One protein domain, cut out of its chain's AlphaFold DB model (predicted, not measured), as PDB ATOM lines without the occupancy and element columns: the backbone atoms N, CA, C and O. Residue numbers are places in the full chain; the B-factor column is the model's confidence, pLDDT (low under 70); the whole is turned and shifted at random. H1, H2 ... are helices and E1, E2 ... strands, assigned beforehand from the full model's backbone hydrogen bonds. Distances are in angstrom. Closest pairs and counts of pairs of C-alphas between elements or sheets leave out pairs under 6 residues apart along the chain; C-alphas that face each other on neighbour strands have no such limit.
ATOM      1  N   ALA A   2      34.155  40.931  14.876       88.00
ATOM      2  CA  ALA A   2      32.957  41.278  14.092       88.00
ATOM      3  C   ALA A   2      32.554  40.224  13.039       88.00
ATOM      4  O   ALA A   2      31.389  39.859  12.966       88.00
ATOM      5  N   ASP A   3      33.514  39.655  12.300       88.12
ATOM      6  CA  ASP A   3      33.210  38.645  11.273       88.12
ATOM      7  C   ASP A   3      32.540  37.378  11.830       88.12
ATOM      8  O   ASP A   3      31.695  36.780  11.168       88.12
ATOM      9  N   LEU A   4      32.919  36.950  13.040       91.81
ATOM     10  CA  LEU A   4      32.324  35.774  13.682       91.81
ATOM     11  C   LEU A   4      30.893  36.082  14.139       91.81
ATOM     12  O   LEU A   4      29.994  35.268  13.956       91.81
ATOM     13  N   GLU A   5      30.690  37.276  14.693       92.50
ATOM     14  CA  GLU A   5      29.379  37.757  15.124       92.50
ATOM     15  C   GLU A   5      28.419  37.908  13.941       92.50
ATOM     16  O   GLU A   5      27.294  37.419  14.004       92.50
ATOM     17  N   ASP A   6      28.873  38.496  12.832       90.88
ATOM     18  CA  ASP A   6      28.077  38.610  11.610       90.88
ATOM     19  C   ASP A   6      27.724  37.236  11.038       90.88
ATOM     20  O   ASP A   6      26.604  37.027  10.589       90.88
ATOM     21  N   ARG A   7      28.638  36.259  11.060       89.19
ATOM     22  CA  ARG A   7      28.310  34.889  10.622       89.19
ATOM     23  C   ARG A   7      27.228  34.256  11.492       89.19
ATOM     24  O   ARG A   7      26.340  33.607  10.953       89.19
ATOM     25  N   ASN A   8      27.284  34.472  12.806       90.62
ATOM     26  CA  ASN A   8      26.280  33.959  13.735       90.62
ATOM     27  C   ASN A   8      24.909  34.638  13.557       90.62
ATOM     28  O   ASN A   8      23.877  34.011  13.757       90.62
ATOM     29  N   ARG A   9      24.897  35.914  13.151       90.75
ATOM     30  CA  ARG A   9      23.680  36.708  12.909       90.75
ATOM     31  C   ARG A   9      23.181  36.661  11.464       90.75
ATOM     32  O   ARG A   9      22.172  37.285  11.161       90.75
ATOM     33  N   HIS A  10      23.842  35.931  10.565       86.00
ATOM     34  CA  HIS A  10      23.517  35.951   9.132       86.00
ATOM     35  C   HIS A  10      22.059  35.578   8.834       86.00
ATOM     36  O   HIS A  10      21.446  36.132   7.924       86.00
ATOM     37  N   ASN A  11      21.512  34.661   9.632       88.12
ATOM     38  CA  ASN A  11      20.150  34.163   9.478       88.12
ATOM     39  C   ASN A  11      19.110  34.994  10.242       88.12
ATOM     40  O   ASN A  11      17.924  34.679  10.199       88.12
ATOM     41  N   ASN A  12      19.538  36.058  10.924       90.62
ATOM     42  CA  ASN A  12      18.653  36.917  11.690       90.62
ATOM     43  C   ASN A  12      18.144  38.064  10.809       90.62
ATOM     44  O   ASN A  12      18.911  38.817  10.197       90.62
ATOM     45  N   LEU A  13      16.825  38.225  10.796       89.25
ATOM     46  CA  LEU A  13      16.146  39.356  10.184       89.25
ATOM     47  C   LEU A  13      15.472  40.194  11.265       89.25
ATOM     48  O   LEU A  13      14.795  39.672  12.147       89.25
ATOM     49  N   HIS A  14      15.628  41.508  11.160       90.81
ATOM     50  CA  HIS A  14      14.878  42.474  11.949       90.81
ATOM     51  C   HIS A  14      13.649  42.904  11.176       90.81
ATOM     52  O   HIS A  14      13.755  43.483  10.092       90.81
ATOM     53  N   LEU A  15      12.483  42.664  11.762       89.38
ATOM     54  CA  LEU A  15      11.220  43.185  11.271       89.38
ATOM     55  C   LEU A  15      10.850  44.428  12.080       89.38
ATOM     56  O   LEU A  15      10.800  44.404  13.305       89.38
ATOM     57  N   THR A  16      10.600  45.535  11.386       90.31
ATOM     58  CA  THR A  16      10.229  46.811  12.007       90.31
ATOM     59  C   THR A  16       8.924  47.337  11.427       90.31
ATOM     60  O   THR A  16       8.567  47.043  10.283       90.31
ATOM     61  N   GLY A  17       8.217  48.145  12.220       87.81
ATOM     62  CA  GLY A  17       6.934  48.730  11.829       87.81
ATOM     63  C   GLY A  17       5.715  47.875  12.175       87.81
ATOM     64  O   GLY A  17       4.609  48.265  11.810       87.81
ATOM     65  N   LEU A  18       5.899  46.767  12.897       88.25
ATOM     66  CA  LEU A  18       4.790  46.017  13.476       88.25
ATOM     67  C   LEU A  18       4.111  46.821  14.580       88.25
ATOM     68  O   LEU A  18       4.773  47.449  15.404       88.25
ATOM     69  N   GLN A  19       2.785  46.783  14.584       85.81
ATOM     70  CA  GLN A  19       1.992  47.268  15.700       85.81
ATOM     71  C   GLN A  19       1.985  46.196  16.794       85.81
ATOM     72  O   GLN A  19       1.780  45.012  16.513       85.81
ATOM     73  N   GLU A  20       2.230  46.610  18.035       87.38
ATOM     74  CA  GLU A  20       2.207  45.709  19.187       87.38
ATOM     75  C   GLU A  20       0.841  45.008  19.286       87.38
ATOM     76  O   GLU A  20      -0.206  45.636  19.128       87.38
ATOM     77  N   GLY A  21       0.859  43.689  19.492       84.50
ATOM     78  CA  GLY A  21      -0.346  42.862  19.616       84.50
ATOM     79  C   GLY A  21      -0.937  42.310  18.309       84.50
ATOM     80  O   GLY A  21      -1.839  41.483  18.378       84.50
ATOM     81  N   VAL A  22      -0.435  42.688  17.124       81.75
ATOM     82  CA  VAL A  22      -0.969  42.190  15.828       81.75
ATOM     83  C   VAL A  22      -0.514  40.764  15.489       81.75
ATOM     84  O   VAL A  22      -1.157  40.078  14.704       81.75
ATOM     85  N   GLN A  23       0.570  40.295  16.104       78.94
ATOM     86  CA  GLN A  23       1.207  39.008  15.805       78.94
ATOM     87  C   GLN A  23       0.342  37.782  16.161       78.94
ATOM     88  O   GLN A  23       0.635  36.683  15.706       78.94
ATOM     89  N   GLY A  24      -0.735  37.964  16.936       83.50
ATOM     90  CA  GLY A  24      -1.587  36.862  17.375       83.50
ATOM     91  C   GLY A  24      -0.839  35.855  18.256       83.50
ATOM     92  O   GLY A  24       0.181  36.179  18.863       83.50
ATOM     93  N   ALA A  25      -1.372  34.635  18.352       82.06
ATOM     94  CA  ALA A  25      -0.751  33.550  19.117       82.06
ATOM     95  C   ALA A  25       0.359  32.823  18.336       82.06
ATOM     96  O   ALA A  25       1.243  32.237  18.959       82.06
ATOM     97  N   ASP A  26       0.329  32.877  16.998       83.81
ATOM     98  CA  ASP A  26       1.283  32.182  16.134       83.81
ATOM     99  C   ASP A  26       2.082  33.162  15.262       83.81
ATOM    100  O   ASP A  26       1.583  33.807  14.341       83.81
ATOM    101  N   THR A  27       3.374  33.253  15.567       78.69
ATOM    102  CA  THR A  27       4.327  34.099  14.841       78.69
ATOM    103  C   THR A  27       4.644  33.567  13.449       78.69
ATOM    104  O   THR A  27       4.939  34.353  12.548       78.69
ATOM    105  N   VAL A  28       4.636  32.246  13.275       78.06
ATOM    106  CA  VAL A  28       5.014  31.604  12.015       78.06
ATOM    107  C   VAL A  28       3.927  31.857  10.981       78.06
ATOM    108  O   VAL A  28       4.240  32.327   9.888       78.06
ATOM    109  N   ASP A  29       2.664  31.669  11.363       78.56
ATOM    110  CA  ASP A  29       1.509  31.993  10.519       78.56
ATOM    111  C   ASP A  29       1.462  33.481  10.160       78.56
ATOM    112  O   ASP A  29       1.149  33.867   9.036       78.56
ATOM    113  N   PHE A  30       1.836  34.355  11.094       81.69
ATOM    114  CA  PHE A  30       1.929  35.775  10.788       81.69
ATOM    115  C   PHE A  30       3.008  36.074   9.728       81.69
ATOM    116  O   PHE A  30       2.791  36.880   8.820       81.69
ATOM    117  N   LEU A  31       4.172  35.420   9.808       78.94
ATOM    118  CA  LEU A  31       5.261  35.613   8.847       78.94
ATOM    119  C   LEU A  31       4.929  35.071   7.454       78.94
ATOM    120  O   LEU A  31       5.323  35.704   6.473       78.94
ATOM    121  N   THR A  32       4.195  33.961   7.346       78.81
ATOM    122  CA  THR A  32       3.760  33.415   6.046       78.81
ATOM    123  C   THR A  32       2.757  34.328   5.343       78.81
ATOM    124  O   THR A  32       2.757  34.397   4.118       78.81
ATOM    125  N   ILE A  33       1.956  35.088   6.097       78.88
ATOM    126  CA  ILE A  33       1.042  36.101   5.545       78.88
ATOM    127  C   ILE A  33       1.805  37.351   5.080       78.88
ATOM    128  O   ILE A  33       1.460  37.962   4.070       78.88
ATOM    129  N   VAL A  34       2.826  37.770   5.832       75.62
ATOM    130  CA  VAL A  34       3.517  39.054   5.625       75.62
ATOM    131  C   VAL A  34       4.623  38.997   4.575       75.62
ATOM    132  O   VAL A  34       4.878  39.998   3.894       75.62
ATOM    133  N   VAL A  35       5.332  37.874   4.484       75.50
ATOM    134  CA  VAL A  35       6.440  37.703   3.544       75.50
ATOM    135  C   VAL A  35       5.887  37.035   2.288       75.50
ATOM    136  O   VAL A  35       5.524  35.861   2.348       75.50
ATOM    137  N   PRO A  36       5.806  37.752   1.153       66.62
ATOM    138  CA  PRO A  36       5.191  37.206  -0.040       66.62
ATOM    139  C   PRO A  36       5.993  36.018  -0.549       66.62
ATOM    140  O   PRO A  36       7.167  36.168  -0.895       66.62
ATOM    141  N   ASN A  37       5.323  34.863  -0.532       63.31
ATOM    142  CA  ASN A  37       5.696  33.571  -1.100       63.31
ATOM    143  C   ASN A  37       7.202  33.428  -1.384       63.31
ATOM    144  O   ASN A  37       7.621  33.395  -2.545       63.31
ATOM    145  N   PRO A  38       8.048  33.414  -0.340       59.47
ATOM    146  CA  PRO A  38       9.407  32.937  -0.513       59.47
ATOM    147  C   PRO A  38       9.269  31.525  -1.077       59.47
ATOM    148  O   PRO A  38       8.544  30.701  -0.529       59.47
ATOM    149  N   ASP A  39       9.887  31.298  -2.227       61.22
ATOM    150  CA  ASP A  39       9.980  29.998  -2.878       61.22
ATOM    151  C   ASP A  39      10.791  29.066  -1.956       61.22
ATOM    152  O   ASP A  39      11.983  28.821  -2.143       61.22
ATOM    153  N   TRP A  40      10.161  28.639  -0.857       59.66
ATOM    154  CA  TRP A  40      10.661  27.667   0.107       59.66
ATOM    155  C   TRP A  40      10.733  26.277  -0.532       59.66
ATOM    156  O   TRP A  40      11.302  25.360   0.066       59.66
ATOM    157  N   ASP A  41      10.192  26.130  -1.747       49.12
ATOM    158  CA  ASP A  41       9.936  24.890  -2.476       49.12
ATOM    159  C   ASP A  41      11.205  24.249  -3.042       49.12
ATOM    160  O   ASP A  41      11.169  23.469  -3.998       49.12
ATOM    161  N   TYR A  51      15.134  26.129  10.876       61.12
ATOM    162  CA  TYR A  51      16.332  26.848  10.470       61.12
ATOM    163  C   TYR A  51      16.224  27.309   9.019       61.12
ATOM    164  O   TYR A  51      16.333  26.506   8.093       61.12
ATOM    165  N   LEU A  52      16.091  28.626   8.851       69.81
ATOM    166  CA  LEU A  52      16.386  29.330   7.604       69.81
ATOM    167  C   LEU A  52      17.763  28.896   7.089       69.81
ATOM    168  O   LEU A  52      18.762  28.955   7.820       69.81
ATOM    169  N   ARG A  53      17.836  28.459   5.833       77.88
ATOM    170  CA  ARG A  53      19.114  28.213   5.167       77.88
ATOM    171  C   ARG A  53      19.839  29.537   4.987       77.88
ATOM    172  O   ARG A  53      19.242  30.605   4.923       77.88
ATOM    173  N   TYR A  54      21.152  29.445   4.819       71.75
ATOM    174  CA  TYR A  54      22.023  30.604   4.626       71.75
ATOM    175  C   TYR A  54      21.585  31.525   3.463       71.75
ATOM    176  O   TYR A  54      21.801  32.729   3.501       71.75
ATOM    177  N   SER A  55      20.953  30.981   2.420       75.88
ATOM    178  CA  SER A  55      20.434  31.735   1.268       75.88
ATOM    179  C   SER A  55      19.133  32.493   1.538       75.88
ATOM    180  O   SER A  55      18.830  33.475   0.853       75.88
ATOM    181  N   ASP A  56      18.357  32.034   2.511       83.19
ATOM    182  CA  ASP A  56      16.945  32.370   2.645       83.19
ATOM    183  C   ASP A  56      16.705  33.814   3.096       83.19
ATOM    184  O   ASP A  56      15.860  34.478   2.491       83.19
ATOM    185  N   PRO A  57      17.472  34.383   4.053       84.06
ATOM    186  CA  PRO A  57      17.309  35.781   4.437       84.06
ATOM    187  C   PRO A  57      17.448  36.730   3.246       84.06
ATOM    188  O   PRO A  57      16.740  37.731   3.145       84.06
ATOM    189  N   GLN A  58      18.346  36.418   2.310       83.38
ATOM    190  CA  GLN A  58      18.563  37.261   1.144       83.38
ATOM    191  C   GLN A  58      17.434  37.132   0.118       83.38
ATOM    192  O   GLN A  58      17.041  38.150  -0.454       83.38
ATOM    193  N   ALA A  59      16.888  35.929  -0.078       82.88
ATOM    194  CA  ALA A  59      15.705  35.717  -0.907       82.88
ATOM    195  C   ALA A  59      14.484  36.455  -0.330       82.88
ATOM    196  O   ALA A  59      13.843  37.223  -1.046       82.88
ATOM    197  N   ILE A  60      14.248  36.336   0.981       85.06
ATOM    198  CA  ILE A  60      13.185  37.050   1.704       85.06
ATOM    199  C   ILE A  60      13.317  38.564   1.530       85.06
ATOM    200  O   ILE A  60      12.353  39.244   1.195       85.06
ATOM    201  N   LEU A  61      14.520  39.116   1.715       85.88
ATOM    202  CA  LEU A  61      14.749  40.553   1.549       85.88
ATOM    203  C   LEU A  61      14.568  41.017   0.108       85.88
ATOM    204  O   LEU A  61      14.170  42.158  -0.114       85.88
ATOM    205  N   GLN A  62      14.907  40.187  -0.877       85.19
ATOM    206  CA  GLN A  62      14.668  40.507  -2.282       85.19
ATOM    207  C   GLN A  62      13.173  40.490  -2.601       85.19
ATOM    208  O   GLN A  62      12.693  41.446  -3.210       85.19
ATOM    209  N   ALA A  63      12.444  39.475  -2.134       82.75
ATOM    210  CA  ALA A  63      10.993  39.383  -2.268       82.75
ATOM    211  C   ALA A  63      10.302  40.594  -1.622       82.75
ATOM    212  O   ALA A  63       9.593  41.327  -2.305       82.75
ATOM    213  N   ALA A  64      10.637  40.911  -0.368       84.25
ATOM    214  CA  ALA A  64      10.087  42.051   0.372       84.25
ATOM    215  C   ALA A  64      10.500  43.435  -0.166       84.25
ATOM    216  O   ALA A  64       9.926  44.457   0.205       84.25
ATOM    217  N   ARG A  65      11.540  43.514  -1.008       82.75
ATOM    218  CA  ARG A  65      11.892  44.748  -1.736       82.75
ATOM    219  C   ARG A  65      11.153  44.865  -3.060       82.75
ATOM    220  O   ARG A  65      10.935  45.982  -3.521       82.75
ATOM    221  N   LYS A  66      10.840  43.733  -3.691       82.38
ATOM    222  CA  LYS A  66      10.101  43.669  -4.954       82.38
ATOM    223  C   LYS A  66       8.620  43.951  -4.721       82.38
ATOM    224  O   LYS A  66       8.032  44.741  -5.450       82.38
ATOM    225  N   GLU A  67       8.056  43.349  -3.684       80.12
ATOM    226  CA  GLU A  67       6.721  43.638  -3.183       80.12
ATOM    227  C   GLU A  67       6.839  44.376  -1.864       80.12
ATOM    228  O   GLU A  67       7.417  43.867  -0.911       80.12
ATOM    229  N   THR A  68       6.292  45.588  -1.800       72.19
ATOM    230  CA  THR A  68       6.203  46.318  -0.539       72.19
ATOM    231  C   THR A  68       5.379  45.492   0.447       72.19
ATOM    232  O   THR A  68       4.154  45.458   0.337       72.19
ATOM    233  N   SER A  69       6.034  44.847   1.417       68.94
ATOM    234  CA  SER A  69       5.352  44.155   2.509       68.94
ATOM    235  C   SER A  69       4.511  45.165   3.287       68.94
ATOM    236  O   SER A  69       5.027  46.081   3.938       68.94
ATOM    237  N   ARG A  70       3.190  45.033   3.197       67.44
ATOM    238  CA  ARG A  70       2.239  45.888   3.908       67.44
ATOM    239  C   ARG A  70       1.570  45.068   4.997       67.44
ATOM    240  O   ARG A  70       0.949  44.051   4.715       67.44
ATOM    241  N   SER A  71       1.678  45.535   6.236       70.62
ATOM    242  CA  SER A  71       0.685  45.197   7.251       70.62
ATOM    243  C   SER A  71      -0.585  46.012   6.981       70.62
ATOM    244  O   SER A  71      -0.521  47.047   6.313       70.62
ATOM    245  N   ALA A  72      -1.720  45.584   7.538       67.62
ATOM    246  CA  ALA A  72      -3.011  46.267   7.420       67.62
ATOM    247  C   ALA A  72      -2.937  47.778   7.728       67.62
ATOM    248  O   ALA A  72      -3.687  48.564   7.156       67.62
ATOM    249  N   THR A  73      -2.012  48.187   8.601       73.38
ATOM    250  CA  THR A  73      -1.885  49.565   9.093       73.38
ATOM    251  C   THR A  73      -0.584  50.271   8.710       73.38
ATOM    252  O   THR A  73      -0.539  51.501   8.753       73.38
ATOM    253  N   LYS A  74       0.492  49.555   8.350       82.69
ATOM    254  CA  LYS A  74       1.810  50.174   8.121       82.69
ATOM    255  C   LYS A  74       2.697  49.380   7.167       82.69
ATOM    256  O   LYS A  74       2.634  48.155   7.095       82.69
ATOM    257  N   GLU A  75       3.561  50.104   6.458       86.38
ATOM    258  CA  GLU A  75       4.657  49.516   5.691       86.38
ATOM    259  C   GLU A  75       5.631  48.808   6.641       86.38
ATOM    260  O   GLU A  75       6.185  49.422   7.562       86.38
ATOM    261  N   LEU A  76       5.830  47.516   6.401       87.75
ATOM    262  CA  LEU A  76       6.778  46.705   7.141       87.75
ATOM    263  C   LEU A  76       8.140  46.781   6.472       87.75
ATOM    264  O   LEU A  76       8.261  46.720   5.249       87.75
ATOM    265  N   LYS A  77       9.183  46.916   7.290       89.38
ATOM    266  CA  LYS A  77      10.559  46.986   6.800       89.38
ATOM    267  C   LYS A  77      11.378  45.871   7.415       89.38
ATOM    268  O   LYS A  77      11.505  45.790   8.638       89.38
ATOM    269  N   LEU A  78      11.931  45.045   6.534       90.25
ATOM    270  CA  LEU A  78      12.849  43.968   6.867       90.25
ATOM    271  C   LEU A  78      14.294  44.437   6.679       90.25
ATOM    272  O   LEU A  78      14.654  45.017   5.649       90.25
ATOM    273  N   PHE A  79      15.126  44.158   7.674       89.94
ATOM    274  CA  PHE A  79      16.551  44.464   7.681       89.94
ATOM    275  C   PHE A  79      17.359  43.234   8.092       89.94
ATOM    276  O   PHE A  79      16.867  42.378   8.817       89.94
ATOM    277  N   LEU A  80      18.614  43.160   7.651       91.06
ATOM    278  CA  LEU A  80      19.560  42.178   8.184       91.06
ATOM    279  C   LEU A  80      20.036  42.612   9.566       91.06
ATOM    280  O   LEU A  80      20.274  43.801   9.796       91.06
ATOM    281  N   ASP A  81      20.216  41.643  10.458       92.00
ATOM    282  CA  ASP A  81      20.905  41.851  11.725       92.00
ATOM    283  C   ASP A  81      22.417  41.822  11.505       92.00
ATOM    284  O   ASP A  81      23.015  40.790  11.211       92.00
TER     285      ASP A  81
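This is residues 2 to 41 and 51 to 81 of the 206 residues of an uncharacterized protein of Acipenser ruthenus (UniProt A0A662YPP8). A short ribbon of two antiparallel strands, E1 and E2, has the helix H3 packed along it, mostly near E2. The helix H1 makes one end of the longest axis, and H2 lies off the strands towards the other end, with residues 24 to 29 sticking out. The printed part has 71 residues with three named helices and two named strands, in the order H1 E1 H2 H3 E2. The class is mixed, helices and strands, though under half of the residues, 35, are in named elements. The whole is compact, with a radius of gyration of the C-alphas of 12.7 A and spans of 37 by 27 by 22 A.

E1 is residues 13 to 16 and E2 residues 77 to 80. H3, the longest helix, is residues 56 to 66 and runs 15.2 A, from C-alpha 56 at (16.945, 32.370, 2.645). H1 is residues 2 to 9, 10.4 A, from C-alpha 2 at (32.957, 41.278, 14.092). H2 is residues 27 to 34, 10.5 A. E2 ends at C-alpha 80 at (19.560, 42.178, 8.184).

E1 and E2 are antiparallel neighbours at 151 degrees; N 14 and O 79 are 2.8 A apart, within hydrogen-bond range, and N 77 and O 16 are 3.1 A apart. The closest C-alphas of H3 and E2, those of Leu 61 and Leu 78, are 6.6 A apart. Those of E1 and H3, Leu 13 and Pro 57, are 6.9 A apart. H1 and E2 are only just apart, at 8.3 A. H2 and H3 are apart. In H1, H2 and H3 every O i to N i+4 pair is within hydrogen-bond range.

The two C-alphas farthest apart, those of Leu 4 and Ala 72, are 37.4 A apart. Residues 42 to 50 are not printed, and C-alphas 41 and 51 are 14.6 A apart across the cut. Of the links printed whole, H1 to E1 is tight, and E1 to H2 and H3 to E2 are short. The mean pLDDT of the printed part is 80.9; residues 36 to 41, 51 to 52, 69 to 70 and 72 are under 70.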